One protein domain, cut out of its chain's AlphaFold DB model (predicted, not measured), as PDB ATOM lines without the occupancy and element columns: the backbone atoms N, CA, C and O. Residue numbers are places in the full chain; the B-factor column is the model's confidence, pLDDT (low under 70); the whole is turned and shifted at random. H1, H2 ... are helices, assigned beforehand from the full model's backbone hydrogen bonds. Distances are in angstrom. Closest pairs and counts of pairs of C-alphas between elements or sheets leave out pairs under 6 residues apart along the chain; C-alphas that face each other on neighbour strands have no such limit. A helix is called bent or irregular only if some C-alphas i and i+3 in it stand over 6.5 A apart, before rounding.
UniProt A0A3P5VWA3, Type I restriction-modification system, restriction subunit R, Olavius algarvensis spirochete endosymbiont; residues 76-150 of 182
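This is residues 76 to 150 of the 182 residues of the protein "Type I restriction-modification system, restriction subunit R" of Olavius algarvensis spirochete endosymbiont (UniProt A0A3P5VWA3). What shape? H1 packs on H2, H2 crosses the long, bent H4, and H3 makes a hairpin with H4's first arm. How large? The printed part has 75 residues, 66 of them in four named helices, its class is all helix, and it is loose: radius of gyration of the C-alphas 15.0 A, spans 44 by 34 by 15 A.

Which touch? H1, residues 76 to 84, touches H2, residues 90 to 105, closest at C-alphas 77 and 93, 6.1 A. H2 touches H4b, residues 130 to 149, closest at C-alphas 99 and 132, 6.1 A. Any hairpin? H3, residues 107 to 115, and H4a, residues 118 to 127, form one at 18 degrees. Of O i to N i+4 pairs, H2 has 10 of 12 within hydrogen-bond range, H4a 3 of 6.

Which anchors? C-alpha 76 is at (10.940, 15.286, -36.065), C-alpha 149 at (-0.845, -9.456, -16.333). Is H4 straight? One helix by its hydrogen bonds, it is bent: C-alphas 127 and 130 are 6.9 A apart.

Any cut? The printed part has none. Low confidence? No printed residue is under 70.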
ATOM      1  N   ILE A  76      10.748  14.351 -37.180       80.25
ATOM      2  CA  ILE A  76      10.940  15.286 -36.065       80.25
ATOM      3  C   ILE A  76      12.157  14.877 -35.222       80.25
ATOM      4  O   ILE A  76      12.893  15.732 -34.740       80.25
ATOM      5  N   ILE A  77      12.441  13.572 -35.165       84.31
ATOM      6  CA  ILE A  77      13.630  13.004 -34.534       84.31
ATOM      7  C   ILE A  77      14.950  13.448 -35.176       84.31
ATOM      8  O   ILE A  77      15.904  13.661 -34.440       84.31
ATOM      9  N   ASP A  78      15.021  13.668 -36.493       85.88
ATOM     10  CA  ASP A  78      16.252  14.121 -37.157       85.88
ATOM     11  C   ASP A  78      16.597  15.542 -36.684       85.88
ATOM     12  O   ASP A  78      17.731  15.823 -36.296       85.88
ATOM     13  N   ILE A  79      15.581  16.411 -36.611       87.19
ATOM     14  CA  ILE A  79      15.706  17.782 -36.098       87.19
ATOM     15  C   ILE A  79      16.107  17.766 -34.617       87.19
ATOM     16  O   ILE A  79      16.975  18.535 -34.195       87.19
ATOM     17  N   LEU A  80      15.478  16.899 -33.818       85.44
ATOM     18  CA  LEU A  80      15.780  16.770 -32.392       85.44
ATOM     19  C   LEU A  80      17.211  16.271 -32.167       85.44
ATOM     20  O   LEU A  80      17.947  16.881 -31.393       85.44
ATOM     21  N   ASN A  81      17.634  15.235 -32.889       89.00
ATOM     22  CA  ASN A  81      18.979  14.674 -32.800       89.00
ATOM     23  C   ASN A  81      20.046  15.680 -33.235       89.00
ATOM     24  O   ASN A  81      21.066  15.834 -32.560       89.00
ATOM     25  N   GLU A  82      19.808  16.431 -34.312       90.56
ATOM     26  CA  GLU A  82      20.743  17.461 -34.764       90.56
ATOM     27  C   GLU A  82      20.897  18.584 -33.728       90.56
ATOM     28  O   GLU A  82      22.028  18.968 -33.392       90.56
ATOM     29  N   ARG A  83      19.769  19.084 -33.205       89.81
ATOM     30  CA  ARG A  83      19.719  20.233 -32.291       89.81
ATOM     31  C   ARG A  83      20.188  19.889 -30.880       89.81
ATOM     32  O   ARG A  83      20.928  20.670 -30.286       89.81
ATOM     33  N   PHE A  84      19.767  18.747 -30.346       89.69
ATOM     34  CA  PHE A  84      19.990  18.368 -28.948       89.69
ATOM     35  C   PHE A  84      21.058  17.287 -28.764       89.69
ATOM     36  O   PHE A  84      21.364  16.941 -27.627       89.69
ATOM     37  N   LYS A  85      21.663  16.796 -29.856       90.81
ATOM     38  CA  LYS A  85      22.676  15.724 -29.831       90.81
ATOM     39  C   LYS A  85      22.167  14.466 -29.120       90.81
ATOM     40  O   LYS A  85      22.887  13.851 -28.340       90.81
ATOM     41  N   THR A  86      20.915  14.121 -29.399       90.31
ATOM     42  CA  THR A  86      20.243  12.910 -28.921       90.31
ATOM     43  C   THR A  86      20.401  11.759 -29.913       90.31
ATOM     44  O   THR A  86      20.830  11.951 -31.053       90.31
ATOM     45  N   ASP A  87      20.051  10.561 -29.463       91.06
ATOM     46  CA  ASP A  87      20.085   9.298 -30.202       91.06
ATOM     47  C   ASP A  87      18.677   8.722 -30.427       91.06
ATOM     48  O   ASP A  87      18.502   7.507 -30.525       91.06
ATOM     49  N   PHE A  88      17.663   9.591 -30.537       87.81
ATOM     50  CA  PHE A  88      16.292   9.156 -30.779       87.81
ATOM     51  C   PHE A  88      16.181   8.379 -32.086       87.81
ATOM     52  O   PHE A  88      16.757   8.730 -33.121       87.81
ATOM     53  N   THR A  89      15.383   7.328 -32.029       87.88
ATOM     54  CA  THR A  89      15.150   6.379 -33.105       87.88
ATOM     55  C   THR A  89      13.787   6.625 -33.756       87.88
ATOM     56  O   THR A  89      12.918   7.276 -33.171       87.88
ATOM     57  N   PRO A  90      13.524   6.051 -34.945       83.56
ATOM     58  CA  PRO A  90      12.186   6.068 -35.544       83.56
ATOM     59  C   PRO A  90      11.079   5.501 -34.642       83.56
ATOM     60  O   PRO A  90       9.912   5.821 -34.839       83.56
ATOM     61  N   ALA A  91      11.412   4.669 -33.649       80.75
ATOM     62  CA  ALA A  91      10.434   4.190 -32.677       80.75
ATOM     63  C   ALA A  91       9.999   5.305 -31.707       80.75
ATOM     64  O   ALA A  91       8.819   5.394 -31.375       80.75
ATOM     65  N   ASP A  92      10.914   6.195 -31.316       86.44
ATOM     66  CA  ASP A  92      10.622   7.343 -30.446       86.44
ATOM     67  C   ASP A  92       9.732   8.381 -31.149       86.44
ATOM     68  O   ASP A  92       8.925   9.066 -30.521       86.44
ATOM     69  N   GLU A  93       9.805   8.447 -32.481       85.69
ATOM     70  CA  GLU A  93       8.911   9.270 -33.299       85.69
ATOM     71  C   GLU A  93       7.437   8.871 -33.123       85.69
ATOM     72  O   GLU A  93       6.561   9.738 -33.089       85.69
ATOM     73  N   LEU A  94       7.146   7.576 -32.941       86.19
ATOM     74  CA  LEU A  94       5.778   7.101 -32.706       86.19
ATOM     75  C   LEU A  94       5.197   7.663 -31.408       86.19
ATOM     76  O   LEU A  94       4.010   7.991 -31.364       86.19
ATOM     77  N   PHE A  95       6.023   7.825 -30.370       87.44
ATOM     78  CA  PHE A  95       5.584   8.436 -29.121       87.44
ATOM     79  C   PHE A  95       5.186   9.900 -29.341       87.44
ATOM     80  O   PHE A  95       4.070  10.289 -28.999       87.44
ATOM     81  N   ILE A  96       6.042  10.691 -29.993       87.88
ATOM     82  CA  ILE A  96       5.761  12.108 -30.273       87.88
ATOM     83  C   ILE A  96       4.504  12.260 -31.144       87.88
ATOM     84  O   ILE A  96       3.649  13.098 -30.855       87.88
ATOM     85  N   ASN A  97       4.354  11.412 -32.163       89.06
ATOM     86  CA  ASN A  97       3.177  11.418 -33.029       89.06
ATOM     87  C   ASN A  97       1.893  11.080 -32.262       89.06
ATOM     88  O   ASN A  97       0.871  11.723 -32.489       89.06
ATOM     89  N   SER A  98       1.945  10.129 -31.323       86.81
ATOM     90  CA  SER A  98       0.783   9.798 -30.486       86.81
ATOM     91  C   SER A  98       0.366  10.965 -29.586       86.81
ATOM     92  O   SER A  98      -0.814  11.295 -29.526       86.81
ATOM     93  N   VAL A  99       1.328  11.679 -28.985       90.62
ATOM     94  CA  VAL A  99       1.040  12.889 -28.196       90.62
ATOM     95  C   VAL A  99       0.432  13.988 -29.072       90.62
ATOM     96  O   VAL A  99      -0.489  14.689 -28.653       90.62
ATOM     97  N   GLN A 100       0.924  14.151 -30.303       90.19
ATOM     98  CA  GLN A 100       0.348  15.098 -31.256       90.19
ATOM     99  C   GLN A 100      -1.099  14.731 -31.617       90.19
ATOM    100  O   GLN A 100      -1.944  15.622 -31.710       90.19
ATOM    101  N   GLU A 101      -1.396  13.449 -31.822       91.56
ATOM    102  CA  GLU A 101      -2.755  12.973 -32.086       91.56
ATOM    103  C   GLU A 101      -3.689  13.261 -30.902       91.56
ATOM    104  O   GLU A 101      -4.769  13.827 -31.098       91.56
ATOM    105  N   ASP A 102      -3.243  12.984 -29.675       90.12
ATOM    106  CA  ASP A 102      -3.982  13.313 -28.452       90.12
ATOM    107  C   ASP A 102      -4.247  14.829 -28.360       90.12
ATOM    108  O   ASP A 102      -5.375  15.261 -28.105       90.12
ATOM    109  N   ALA A 103      -3.249  15.659 -28.685       90.81
ATOM    110  CA  ALA A 103      -3.389  17.114 -28.716       90.81
ATOM    111  C   ALA A 103      -4.426  17.599 -29.746       90.81
ATOM    112  O   ALA A 103      -5.188  18.531 -29.482       90.81
ATOM    113  N   VAL A 104      -4.451  16.989 -30.936       92.12
ATOM    114  CA  VAL A 104      -5.407  17.325 -32.005       92.12
ATOM    115  C   VAL A 104      -6.834  16.955 -31.605       92.12
ATOM    116  O   VAL A 104      -7.776  17.639 -32.022       92.12
ATOM    117  N   ASN A 105      -6.996  15.913 -30.790       92.25
ATOM    118  CA  ASN A 105      -8.289  15.448 -30.304       92.25
ATOM    119  C   ASN A 105      -8.776  16.191 -29.043       92.25
ATOM    120  O   ASN A 105      -9.984  16.217 -28.796       92.25
ATOM    121  N   ASP A 106      -7.894  16.868 -28.302       94.19
ATOM    122  CA  ASP A 106      -8.261  17.639 -27.109       94.19
ATOM    123  C   ASP A 106      -9.164  18.849 -27.433       94.19
ATOM    124  O   ASP A 106      -8.852  19.734 -28.240       94.19
ATOM    125  N   GLU A 107     -10.318  18.922 -26.768       94.31
ATOM    126  CA  GLU A 107     -11.314  19.966 -27.020       94.31
ATOM    127  C   GLU A 107     -10.824  21.374 -26.663       94.31
ATOM    128  O   GLU A 107     -11.182  22.342 -27.351       94.31
ATOM    129  N   LYS A 108     -10.003  21.518 -25.615       91.88
ATOM    130  CA  LYS A 108      -9.482  22.822 -25.185       91.88
ATOM    131  C   LYS A 108      -8.472  23.340 -26.198       91.88
ATOM    132  O   LYS A 108      -8.557  24.508 -26.579       91.88
ATOM    133  N   ILE A 109      -7.582  22.478 -26.686       92.62
ATOM    134  CA  ILE A 109      -6.610  22.797 -27.737       92.62
ATOM    135  C   ILE A 109      -7.337  23.166 -29.031       92.62
ATOM    136  O   ILE A 109      -7.071  24.229 -29.597       92.62
ATOM    137  N   ARG A 110      -8.322  22.369 -29.464       94.38
ATOM    138  CA  ARG A 110      -9.126  22.669 -30.665       94.38
ATOM    139  C   ARG A 110      -9.872  23.996 -30.548       94.38
ATOM    140  O   ARG A 110      -9.933  24.761 -31.511       94.38
ATOM    141  N   THR A 111     -10.446  24.276 -29.381       94.25
ATOM    142  CA  THR A 111     -11.159  25.534 -29.126       94.25
ATOM    143  C   THR A 111     -10.194  26.714 -29.129       94.25
ATOM    144  O   THR A 111     -10.455  27.720 -29.791       94.25
ATOM    145  N   ALA A 112      -9.041  26.575 -28.473       91.88
ATOM    146  CA  ALA A 112      -8.004  27.596 -28.458       91.88
ATOM    147  C   ALA A 112      -7.457  27.884 -29.862       91.88
ATOM    148  O   ALA A 112      -7.284  29.053 -30.200       91.88
ATOM    149  N   ALA A 113      -7.250  26.853 -30.686       93.38
ATOM    150  CA  ALA A 113      -6.782  26.992 -32.063       93.38
ATOM    151  C   ALA A 113      -7.795  27.727 -32.958       93.38
ATOM    152  O   ALA A 113      -7.407  28.510 -33.820       93.38
ATOM    153  N   LYS A 114      -9.100  27.515 -32.743       94.19
ATOM    154  CA  LYS A 114     -10.161  28.226 -33.479       94.19
ATOM    155  C   LYS A 114     -10.335  29.674 -33.021       94.19
ATOM    156  O   LYS A 114     -10.708  30.521 -33.827       94.19
ATOM    157  N   ALA A 115     -10.108  29.948 -31.737       94.19
ATOM    158  CA  ALA A 115     -10.344  31.260 -31.139       94.19
ATOM    159  C   ALA A 115      -9.136  32.210 -31.228       94.19
ATOM    160  O   ALA A 115      -9.315  33.425 -31.155       94.19
ATOM    161  N   ASN A 116      -7.914  31.685 -31.372       90.88
ATOM    162  CA  ASN A 116      -6.685  32.470 -31.250       90.88
ATOM    163  C   ASN A 116      -5.773  32.335 -32.473       90.88
ATOM    164  O   ASN A 116      -5.702  31.296 -33.120       90.88
ATOM    165  N   LYS A 117      -4.986  33.387 -32.736       93.88
ATOM    166  CA  LYS A 117      -3.779  33.278 -33.572       93.88
ATOM    167  C   LYS A 117      -2.702  32.477 -32.831       93.88
ATOM    168  O   LYS A 117      -2.779  32.326 -31.614       93.88
ATOM    169  N   LEU A 118      -1.657  32.052 -33.546       89.38
ATOM    170  CA  LEU A 118      -0.589  31.186 -33.024       89.38
ATOM    171  C   LEU A 118      -0.013  31.641 -31.669       89.38
ATOM    172  O   LEU A 118       0.128  30.822 -30.771       89.38
ATOM    173  N   VAL A 119       0.241  32.942 -31.487       89.44
ATOM    174  CA  VAL A 119       0.781  33.503 -30.232       89.44
ATOM    175  C   VAL A 119      -0.186  33.346 -29.047       89.44
ATOM    176  O   VAL A 119       0.235  33.076 -27.930       89.44
ATOM    177  N   GLY A 120      -1.495  33.497 -29.266       86.12
ATOM    178  CA  GLY A 120      -2.492  33.276 -28.209       86.12
ATOM    179  C   GLY A 120      -2.739  31.787 -27.955       86.12
ATOM    180  O   GLY A 120      -2.943  31.368 -26.818       86.12
ATOM    181  N   PHE A 121      -2.671  30.980 -29.016       93.31
ATOM    182  CA  PHE A 121      -2.755  29.526 -28.934       93.31
ATOM    183  C   PHE A 121      -1.592  28.928 -28.137       93.31
ATOM    184  O   PHE A 121      -1.835  28.081 -27.279       93.31
ATOM    185  N   SER A 122      -0.356  29.389 -28.362       91.94
ATOM    186  CA  SER A 122       0.837  28.850 -27.698       91.94
ATOM    187  C   SER A 122       0.744  28.954 -26.177       91.94
ATOM    188  O   SER A 122       1.123  28.021 -25.478       91.94
ATOM    189  N   TYR A 123       0.143  30.023 -25.647       91.12
ATOM    190  CA  TYR A 123      -0.085  30.164 -24.209       91.12
ATOM    191  C   TYR A 123      -0.982  29.064 -23.627       91.12
ATOM    192  O   TYR A 123      -0.755  28.606 -22.508       91.12
ATOM    193  N   VAL A 124      -2.012  28.645 -24.367       91.12
ATOM    194  CA  VAL A 124      -2.903  27.556 -23.944       91.12
ATOM    195  C   VAL A 124      -2.215  26.212 -24.142       91.12
ATOM    196  O   VAL A 124      -2.201  25.396 -23.225       91.12
ATOM    197  N   PHE A 125      -1.602  26.005 -25.307       92.94
ATOM    198  CA  PHE A 125      -0.915  24.766 -25.656       92.94
ATOM    199  C   PHE A 125       0.213  24.434 -24.669       92.94
ATOM    200  O   PHE A 125       0.252  23.330 -24.136       92.94
ATOM    201  N   ASN A 126       1.048  25.417 -24.319       93.25
ATOM    202  CA  ASN A 126       2.162  25.245 -23.379       93.25
ATOM    203  C   ASN A 126       1.717  24.859 -21.960       93.25
ATOM    204  O   ASN A 126       2.520  24.345 -21.197       93.25
ATOM    205  N   LYS A 127       0.454  25.102 -21.583       92.75
ATOM    206  CA  LYS A 127      -0.087  24.666 -20.282       92.75
ATOM    207  C   LYS A 127      -0.613  23.234 -20.289       92.75
ATOM    208  O   LYS A 127      -0.884  22.694 -19.223       92.75
ATOM    209  N   ILE A 128      -0.861  22.680 -21.473       92.44
ATOM    210  CA  ILE A 128      -1.525  21.387 -21.650       92.44
ATOM    211  C   ILE A 128      -0.522  20.330 -22.115       92.44
ATOM    212  O   ILE A 128      -0.669  19.169 -21.753       92.44
ATOM    213  N   ILE A 129       0.510  20.726 -22.866       92.88
ATOM    214  CA  ILE A 129       1.455  19.796 -23.486       92.88
ATOM    215  C   ILE A 129       2.136  18.867 -22.473       92.88
ATOM    216  O   ILE A 129       2.185  17.668 -22.716       92.88
ATOM    217  N   ASP A 130       2.552  19.371 -21.308       93.25
ATOM    218  CA  ASP A 130       3.169  18.542 -20.262       93.25
ATOM    219  C   ASP A 130       2.214  17.447 -19.758       93.25
ATOM    220  O   ASP A 130       2.629  16.308 -19.545       93.25
ATOM    221  N   ASN A 131       0.922  17.771 -19.626       94.81
ATOM    222  CA  ASN A 131      -0.092  16.796 -19.231       94.81
ATOM    223  C   ASN A 131      -0.321  15.765 -20.336       94.81
ATOM    224  O   ASN A 131      -0.413  14.589 -20.031       94.81
ATOM    225  N   LEU A 132      -0.334  16.165 -21.611       93.38
ATOM    226  CA  LEU A 132      -0.476  15.209 -22.716       93.38
ATOM    227  C   LEU A 132       0.679  14.204 -22.754       93.38
ATOM    228  O   LEU A 132       0.458  13.017 -22.980       93.38
ATOM    229  N   PHE A 133       1.907  14.661 -22.497       93.94
ATOM    230  CA  PHE A 133       3.059  13.767 -22.368       93.94
ATOM    231  C   PHE A 133       2.906  12.802 -21.183       93.94
ATOM    232  O   PHE A 133       3.193  11.613 -21.330       93.94
ATOM    233  N   ALA A 134       2.449  13.294 -20.026       93.38
ATOM    234  CA  ALA A 134       2.219  12.469 -18.841       93.38
ATOM    235  C   ALA A 134       1.095  11.441 -19.057       93.38
ATOM    236  O   ALA A 134       1.298  10.253 -18.813       93.38
ATOM    237  N   ASP A 135      -0.045  11.875 -19.592       95.00
ATOM    238  CA  ASP A 135      -1.204  11.028 -19.879       95.00
ATOM    239  C   ASP A 135      -0.831   9.923 -20.881       95.00
ATOM    240  O   ASP A 135      -1.201   8.761 -20.711       95.00
ATOM    241  N   ARG A 136      -0.046  10.252 -21.917       93.50
ATOM    242  CA  ARG A 136       0.420   9.268 -22.903       93.50
ATOM    243  C   ARG A 136       1.380   8.245 -22.300       93.50
ATOM    244  O   ARG A 136       1.332   7.069 -22.674       93.50
ATOM    245  N   LEU A 137       2.244   8.673 -21.378       92.94
ATOM    246  CA  LEU A 137       3.116   7.769 -20.631       92.94
ATOM    247  C   LEU A 137       2.286   6.807 -19.772       92.94
ATOM    248  O   LEU A 137       2.478   5.598 -19.881       92.94
ATOM    249  N   GLU A 138       1.317   7.318 -19.010       95.44
ATOM    250  CA  GLU A 138       0.422   6.501 -18.176       95.44
ATOM    251  C   GLU A 138      -0.370   5.487 -19.018       95.44
ATOM    252  O   GLU A 138      -0.454   4.306 -18.679       95.44
ATOM    253  N   GLN A 139      -0.892   5.901 -20.176       93.25
ATOM    254  CA  GLN A 139      -1.578   4.991 -21.100       93.25
ATOM    255  C   GLN A 139      -0.657   3.879 -21.624       93.25
ATOM    256  O   GLN A 139      -1.083   2.726 -21.755       93.25
ATOM    257  N   ASN A 140       0.604   4.203 -21.929       92.44
ATOM    258  CA  ASN A 140       1.593   3.216 -22.364       92.44
ATOM    259  C   ASN A 140       1.960   2.244 -21.232       92.44
ATOM    260  O   ASN A 140       2.091   1.038 -21.476       92.44
ATOM    261  N   GLU A 141       2.084   2.741 -20.001       95.44
ATOM    262  CA  GLU A 141       2.286   1.913 -18.810       95.44
ATOM    263  C   GLU A 141       1.103   0.963 -18.600       95.44
ATOM    264  O   GLU A 141       1.314  -0.243 -18.489       95.44
ATOM    265  N   ALA A 142      -0.136   1.458 -18.674       95.69
ATOM    266  CA  ALA A 142      -1.342   0.642 -18.538       95.69
ATOM    267  C   ALA A 142      -1.456  -0.440 -19.631       95.69
ATOM    268  O   ALA A 142      -1.831  -1.584 -19.355       95.69
ATOM    269  N   LEU A 143      -1.103  -0.111 -20.880       92.50
ATOM    270  CA  LEU A 143      -1.052  -1.087 -21.974       92.50
ATOM    271  C   LEU A 143      -0.021  -2.190 -21.690       92.50
ATOM    272  O   LEU A 143      -0.299  -3.375 -21.898       92.50
ATOM    273  N   THR A 144       1.152  -1.798 -21.194       94.50
ATOM    274  CA  THR A 144       2.240  -2.719 -20.845       94.50
ATOM    275  C   THR A 144       1.857  -3.595 -19.658       94.50
ATOM    276  O   THR A 144       2.032  -4.812 -19.703       94.50
ATOM    277  N   GLU A 145       1.264  -3.014 -18.620       97.50
ATOM    278  CA  GLU A 145       0.763  -3.741 -17.458       97.50
ATOM    279  C   GLU A 145      -0.271  -4.789 -17.879       97.50
ATOM    280  O   GLU A 145      -0.164  -5.963 -17.508       97.50
ATOM    281  N   LYS A 146      -1.227  -4.406 -18.734       97.12
ATOM    282  CA  LYS A 146      -2.208  -5.341 -19.291       97.12
ATOM    283  C   LYS A 146      -1.532  -6.468 -20.073       97.12
ATOM    284  O   LYS A 146      -1.912  -7.627 -19.918       97.12
ATOM    285  N   PHE A 147      -0.510  -6.159 -20.873       95.94
ATOM    286  CA  PHE A 147       0.283  -7.166 -21.582       95.94
ATOM    287  C   PHE A 147       0.996  -8.148 -20.646       95.94
ATOM    288  O   PHE A 147       1.107  -9.334 -20.963       95.94
ATOM    289  N   LEU A 148       1.466  -7.690 -19.489       96.88
ATOM    290  CA  LEU A 148       2.167  -8.544 -18.533       96.88
ATOM    291  C   LEU A 148       1.211  -9.400 -17.692       96.88
ATOM    292  O   LEU A 148       1.523 -10.564 -17.424       96.88
ATOM    293  N   ASN A 149       0.052  -8.852 -17.320       97.19
ATOM    294  CA  ASN A 149      -0.845  -9.456 -16.333       97.19
ATOM    295  C   ASN A 149      -2.001 -10.274 -16.945       97.19
ATOM    296  O   ASN A 149      -2.470 -11.227 -16.318       97.19
ATOM    297  N   ASP A 150      -2.441  -9.975 -18.173       98.06
ATOM    298  CA  ASP A 150      -3.509 -10.716 -18.856       98.06
ATOM    299  C   ASP A 150      -2.931 -11.731 -19.858       98.06
ATOM    300  O   ASP A 150      -2.443 -11.390 -20.937       98.06
TER     301      ASP A 150